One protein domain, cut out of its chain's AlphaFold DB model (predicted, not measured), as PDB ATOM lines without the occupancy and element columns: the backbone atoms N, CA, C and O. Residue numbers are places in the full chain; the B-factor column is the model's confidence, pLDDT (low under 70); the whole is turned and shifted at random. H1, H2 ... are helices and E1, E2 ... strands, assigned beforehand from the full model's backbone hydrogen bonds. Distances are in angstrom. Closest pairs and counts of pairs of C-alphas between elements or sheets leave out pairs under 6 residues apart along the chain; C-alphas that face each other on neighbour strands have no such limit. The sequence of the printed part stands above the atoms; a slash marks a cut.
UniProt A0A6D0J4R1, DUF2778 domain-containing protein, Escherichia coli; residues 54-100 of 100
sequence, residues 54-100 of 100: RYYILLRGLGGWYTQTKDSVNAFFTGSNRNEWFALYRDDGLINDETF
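What this domain is: This is residues 54 to 100 of the 100 residues of the protein "DUF2778 domain-containing protein" of Escherichia coli (UniProt A0A6D0J4R1). Look for a two-stranded antiparallel ribbon, E1 and E2, at one end of an elongated shape and a single helix, H1, at the other, with two links running between them. After E2, the tail of residues 91 to 100 folds back past the ribbon's end. The printed part has 47 residues, in the order E1, H1, E2, of mixed class. It is loose, with a radius of gyration of the C-alphas of 12.5 A, and spans 35 by 19 by 19 A.

Where its parts are: Find C-alpha 55 at (157.683, 188.996, 108.307); from there E1 runs through residues 55 to 59. H1, residues 65 to 78, begins at (137.265, 177.075, 121.874) and is 19.8 A long. E2, residues 86 to 90, covers 13.1 A and ends at (156.127, 185.500, 106.071).

How they stand to each other: E1 and E2 are antiparallel neighbours at 149 degrees. Look at N 56 and O 89, 2.8 A apart, and N 87 and O 58, 2.8 A, both within hydrogen-bond range. The C-alphas of Tyr 55 and Arg 90 face each other at 4.4 A. In H1, every O i to N i+4 pair is within hydrogen-bond range.

The domain as a whole: The C-alphas farthest apart, of Phe 77 and Gly 93, are 36.4 A apart. E1 to H1 is a tight link and H1 to E2 a short one. The printed part has no cut; residues 99 to 100 have pLDDT under 70.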
ATOM      1  N   ARG A  54     161.508 188.529 105.466       94.44
ATOM      2  CA  ARG A  54     160.626 189.592 105.953       94.44
ATOM      3  C   ARG A  54     159.339 188.972 106.486       94.44
ATOM      4  O   ARG A  54     158.782 188.077 105.857       94.44
ATOM      5  N   TYR A  55     158.888 189.465 107.633       94.06
ATOM      6  CA  TYR A  55     157.683 188.996 108.307       94.06
ATOM      7  C   TYR A  55     156.826 190.175 108.751       94.06
ATOM      8  O   TYR A  55     157.350 191.214 109.163       94.06
ATOM      9  N   TYR A  56     155.513 189.987 108.723       92.06
ATOM     10  CA  TYR A  56     154.560 190.852 109.404       92.06
ATOM     11  C   TYR A  56     154.350 190.350 110.831       92.06
ATOM     12  O   TYR A  56     154.116 189.162 111.047       92.06
ATOM     13  N   ILE A  57     154.415 191.267 111.796       91.38
ATOM     14  CA  ILE A  57     154.095 191.000 113.200       91.38
ATOM     15  C   ILE A  57     152.642 191.414 113.424       91.38
ATOM     16  O   ILE A  57     152.293 192.584 113.267       91.38
ATOM     17  N   LEU A  58     151.797 190.448 113.767       90.25
ATOM     18  CA  LEU A  58     150.351 190.617 113.887       90.25
ATOM     19  C   LEU A  58     149.878 190.173 115.270       90.25
ATOM     20  O   LEU A  58     150.551 189.405 115.956       90.25
ATOM     21  N   LEU A  59     148.686 190.608 115.675       90.12
ATOM     22  CA  LEU A  59     148.025 189.999 116.828       90.12
ATOM     23  C   LEU A  59     147.707 188.538 116.503       90.12
ATOM     24  O   LEU A  59     147.133 188.244 115.452       90.12
ATOM     25  N   ARG A  60     148.079 187.621 117.401       89.19
ATOM     26  CA  ARG A  60     147.764 186.205 117.228       89.19
ATOM     27  C   ARG A  60     146.252 186.002 117.314       89.19
ATOM     28  O   ARG A  60     145.601 186.452 118.254       89.19
ATOM     29  N   GLY A  61     145.692 185.292 116.338       86.19
ATOM     30  CA  GLY A  61     144.297 184.874 116.392       86.19
ATOM     31  C   GLY A  61     144.056 183.917 117.562       86.19
ATOM     32  O   GLY A  61     144.808 182.965 117.752       86.19
ATOM     33  N   LEU A  62     142.981 184.140 118.321       83.06
ATOM     34  CA  LEU A  62     142.608 183.298 119.470       83.06
ATOM     35  C   LEU A  62     142.237 181.859 119.064       83.06
ATOM     36  O   LEU A  62     142.321 180.932 119.868       83.06
ATOM     37  N   GLY A  63     141.801 181.673 117.816       84.56
ATOM     38  CA  GLY A  63     141.251 180.411 117.334       84.56
ATOM     39  C   GLY A  63     139.919 180.045 118.001       84.56
ATOM     40  O   GLY A  63     139.292 180.843 118.702       84.56
ATOM     41  N   GLY A  64     139.465 178.814 117.758       87.94
ATOM     42  CA  GLY A  64     138.245 178.277 118.360       87.94
ATOM     43  C   GLY A  64     138.420 177.870 119.828       87.94
ATOM     44  O   GLY A  64     139.524 177.854 120.370       87.94
ATOM     45  N   TRP A  65     137.316 177.466 120.458       88.56
ATOM     46  CA  TRP A  65     137.265 177.075 121.874       88.56
ATOM     47  C   TRP A  65     138.286 175.983 122.260       88.56
ATOM     48  O   TRP A  65     138.856 176.023 123.351       88.56
ATOM     49  N   TYR A  66     138.561 175.035 121.356       88.38
ATOM     50  CA  TYR A  66     139.553 173.977 121.568       88.38
ATOM     51  C   TYR A  66     140.976 174.536 121.717       88.38
ATOM     52  O   TYR A  66     141.676 174.199 122.674       88.38
ATOM     53  N   THR A  67     141.388 175.436 120.817       87.38
ATOM     54  CA  THR A  67     142.700 176.100 120.865       87.38
ATOM     55  C   THR A  67     142.856 176.900 122.152       87.38
ATOM     56  O   THR A  67     143.859 176.752 122.844       87.38
ATOM     57  N   GLN A  68     141.828 177.661 122.529       87.19
ATOM     58  CA  GLN A  68     141.833 178.463 123.756       87.19
ATOM     59  C   GLN A  68     141.946 177.598 125.021       87.19
ATOM     60  O   GLN A  68     142.666 177.943 125.960       87.19
ATOM     61  N   THR A  69     141.290 176.433 125.037       89.38
ATOM     62  CA  THR A  69     141.383 175.478 126.152       89.38
ATOM     63  C   THR A  69     142.789 174.880 126.239       89.38
ATOM     64  O   THR A  69     143.396 174.872 127.311       89.38
ATOM     65  N   LYS A  70     143.352 174.446 125.104       87.69
ATOM     66  CA  LYS A  70     144.728 173.935 125.016       87.69
ATOM     67  C   LYS A  70     145.759 174.983 125.444       87.69
ATOM     68  O   LYS A  70     146.732 174.642 126.118       87.69
ATOM     69  N   ASP A  71     145.572 176.239 125.060       88.50
ATOM     70  CA  ASP A  71     146.471 177.328 125.439       88.50
ATOM     71  C   ASP A  71     146.374 177.653 126.929       88.50
ATOM     72  O   ASP A  71     147.409 177.830 127.563       88.50
ATOM     73  N   SER A  72     145.176 177.614 127.517       87.38
ATOM     74  CA  SER A  72     144.987 177.824 128.961       87.38
ATOM     75  C   SER A  72     145.676 176.738 129.793       87.38
ATOM     76  O   SER A  72     146.374 177.034 130.762       87.38
ATOM     77  N   VAL A  73     145.543 175.472 129.381       89.44
ATOM     78  CA  VAL A  73     146.233 174.341 130.023       89.44
ATOM     79  C   VAL A  73     147.752 174.483 129.886       89.44
ATOM     80  O   VAL A  73     148.478 174.337 130.867       89.44
ATOM     81  N   ASN A  74     148.254 174.824 128.697       87.69
ATOM     82  CA  ASN A  74     149.690 175.033 128.496       87.69
ATOM     83  C   ASN A  74     150.231 176.218 129.299       87.69
ATOM     84  O   ASN A  74     151.328 176.115 129.845       87.69
ATOM     85  N   ALA A  75     149.486 177.319 129.395       89.94
ATOM     86  CA  ALA A  75     149.871 178.473 130.197       89.94
ATOM     87  C   ALA A  75     150.006 178.092 131.676       89.94
ATOM     88  O   ALA A  75     150.970 178.495 132.320       89.94
ATOM     89  N   PHE A  76     149.112 177.243 132.189       89.56
ATOM     90  CA  PHE A  76     149.201 176.734 133.557       89.56
ATOM     91  C   PHE A  76     150.470 175.897 133.799       89.56
ATOM     92  O   PHE A  76     151.137 176.079 134.813       89.56
ATOM     93  N   PHE A  77     150.839 175.012 132.866       90.19
ATOM     94  CA  PHE A  77     152.007 174.133 133.036       90.19
ATOM     95  C   PHE A  77     153.354 174.794 132.717       90.19
ATOM     96  O   PHE A  77     154.362 174.445 133.322       90.19
ATOM     97  N   THR A  78     153.390 175.714 131.754       88.31
ATOM     98  CA  THR A  78     154.638 176.325 131.257       88.31
ATOM     99  C   THR A  78     154.859 177.748 131.765       88.31
ATOM    100  O   THR A  78     155.939 178.300 131.575       88.31
ATOM    101  N   GLY A  79     153.835 178.372 132.355       87.81
ATOM    102  CA  GLY A  79     153.817 179.803 132.668       87.81
ATOM    103  C   GLY A  79     153.707 180.708 131.436       87.81
ATOM    104  O   GLY A  79     153.696 181.927 131.574       87.81
ATOM    105  N   SER A  80     153.633 180.143 130.225       86.62
ATOM    106  CA  SER A  80     153.649 180.909 128.982       86.62
ATOM    107  C   SER A  80     152.240 181.163 128.450       86.62
ATOM    108  O   SER A  80     151.594 180.270 127.893       86.62
ATOM    109  N   ASN A  81     151.753 182.395 128.616       88.12
ATOM    110  CA  ASN A  81     150.444 182.806 128.122       88.12
ATOM    111  C   ASN A  81     150.488 183.131 126.622       88.12
ATOM    112  O   ASN A  81     150.844 184.233 126.207       88.12
ATOM    113  N   ARG A  82     150.063 182.177 125.791       87.31
ATOM    114  CA  ARG A  82     150.063 182.345 124.329       87.31
ATOM    115  C   ARG A  82     149.024 183.338 123.802       87.31
ATOM    116  O   ARG A  82     149.042 183.639 122.610       87.31
ATOM    117  N   ASN A  83     148.125 183.853 124.643       86.31
ATOM    118  CA  ASN A  83     147.194 184.916 124.245       86.31
ATOM    119  C   ASN A  83     147.885 186.284 124.133       86.31
ATOM    120  O   ASN A  83     147.353 187.184 123.495       86.31
ATOM    121  N   GLU A  84     149.066 186.432 124.733       88.25
ATOM    122  CA  GLU A  84     149.880 187.653 124.670       88.25
ATOM    123  C   GLU A  84     150.875 187.627 123.502       88.25
ATOM    124  O   GLU A  84     151.581 188.601 123.249       88.25
ATOM    125  N   TRP A  85     150.965 186.498 122.798       90.88
ATOM    126  CA  TRP A  85     151.918 186.323 121.714       90.88
ATOM    127  C   TRP A  85     151.459 187.038 120.448       90.88
ATOM    128  O   TRP A  85     150.270 187.116 120.133       90.88
ATOM    129  N   PHE A  86     152.437 187.486 119.670       91.75
ATOM    130  CA  PHE A  86     152.220 187.922 118.299       91.75
ATOM    131  C   PHE A  86     152.323 186.732 117.335       91.75
ATOM    132  O   PHE A  86     153.031 185.761 117.606       91.75
ATOM    133  N   ALA A  87     151.626 186.813 116.206       91.44
ATOM    134  CA  ALA A  87     151.826 185.932 115.062       91.44
ATOM    135  C   ALA A  87     152.852 186.540 114.096       91.44
ATOM    136  O   ALA A  87     152.963 187.764 113.985       91.44
ATOM    137  N   LEU A  88     153.581 185.672 113.394       92.19
ATOM    138  CA  LEU A  88     154.563 186.042 112.378       92.19
ATOM    139  C   LEU A  88     154.137 185.444 111.044       92.19
ATOM    140  O   LEU A  88     154.157 184.226 110.903       92.19
ATOM    141  N   TYR A  89     153.768 186.287 110.082       91.81
ATOM    142  CA  TYR A  89     153.428 185.842 108.726       91.81
ATOM    143  C   TYR A  89     154.539 186.234 107.774       91.81
ATOM    144  O   TYR A  89     154.956 187.397 107.758       91.81
ATOM    145  N   ARG A  90     155.055 185.258 107.028       92.44
ATOM    146  CA  ARG A  90     156.127 185.500 106.071       92.44
ATOM    147  C   ARG A  90     155.588 186.350 104.931       92.44
ATOM    148  O   ARG A  90     154.460 186.193 104.491       92.44
ATOM    149  N   ASP A  91     156.399 187.285 104.467       91.75
ATOM    150  CA  ASP A  91     156.064 188.085 103.298       91.75
ATOM    151  C   ASP A  91     156.494 187.353 102.022       91.75
ATOM    152  O   ASP A  91     157.507 187.675 101.403       91.75
ATOM    153  N   ASP A  92     155.743 186.310 101.675       88.69
ATOM    154  CA  ASP A  92     155.945 185.465 100.492       88.69
ATOM    155  C   ASP A  92     154.777 185.538  99.489       88.69
ATOM    156  O   ASP A  92     154.741 184.809  98.498       88.69
ATOM    157  N   GLY A  93     153.845 186.471  99.711       84.50
ATOM    158  CA  GLY A  93     152.647 186.661  98.893       84.50
ATOM    159  C   GLY A  93     151.412 185.927  99.416       84.50
ATOM    160  O   GLY A  93     150.327 186.129  98.866       84.50
ATOM    161  N   LEU A  94     151.540 185.137 100.486       84.56
ATOM    162  CA  LEU A  94     150.432 184.523 101.211       84.56
ATOM    163  C   LEU A  94     150.268 185.183 102.592       84.56
ATOM    164  O   LEU A  94     151.207 185.713 103.175       84.56
ATOM    165  N   ILE A  95     149.038 185.198 103.114       80.81
ATOM    166  CA  ILE A  95     148.741 185.688 104.471       80.81
ATOM    167  C   ILE A  95     148.441 184.467 105.341       80.81
ATOM    168  O   ILE A  95     147.282 184.165 105.628       80.81
ATOM    169  N   ASN A  96     149.484 183.721 105.691       77.81
ATOM    170  CA  ASN A  96     149.410 182.533 106.536       77.81
ATOM    171  C   ASN A  96     150.688 182.369 107.384       77.81
ATOM    172  O   ASN A  96     151.635 183.152 107.290       77.81
ATOM    173  N   ASP A  97     150.671 181.375 108.266       71.25
ATOM    174  CA  ASP A  97     151.781 180.972 109.134       71.25
ATOM    175  C   ASP A  97     152.616 179.814 108.561       71.25
ATOM    176  O   ASP A  97     153.503 179.302 109.243       71.25
ATOM    177  N   GLU A  98     152.362 179.410 107.316       75.06
ATOM    178  CA  GLU A  98     153.145 178.386 106.628       75.06
ATOM    179  C   GLU A  98     154.413 178.996 106.023       75.06
ATOM    180  O   GLU A  98     154.400 180.093 105.472       75.06
ATOM    181  N   THR A  99     155.529 178.274 106.118       69.62
ATOM    182  CA  THR A  99     156.800 178.655 105.489       69.62
ATOM    183  C   THR A  99     157.483 177.408 104.935       69.62
ATOM    184  O   THR A  99     157.506 176.392 105.632       69.62
ATOM    185  N   PHE A 100     158.041 177.487 103.722       62.09
ATOM    186  CA  PHE A 100     158.694 176.377 103.009       62.09
ATOM    187  C   PHE A 100     160.218 176.518 102.965       62.09
ATOM    188  O   PHE A 100     160.700 177.677 102.900       62.09
TER     189      PHE A 100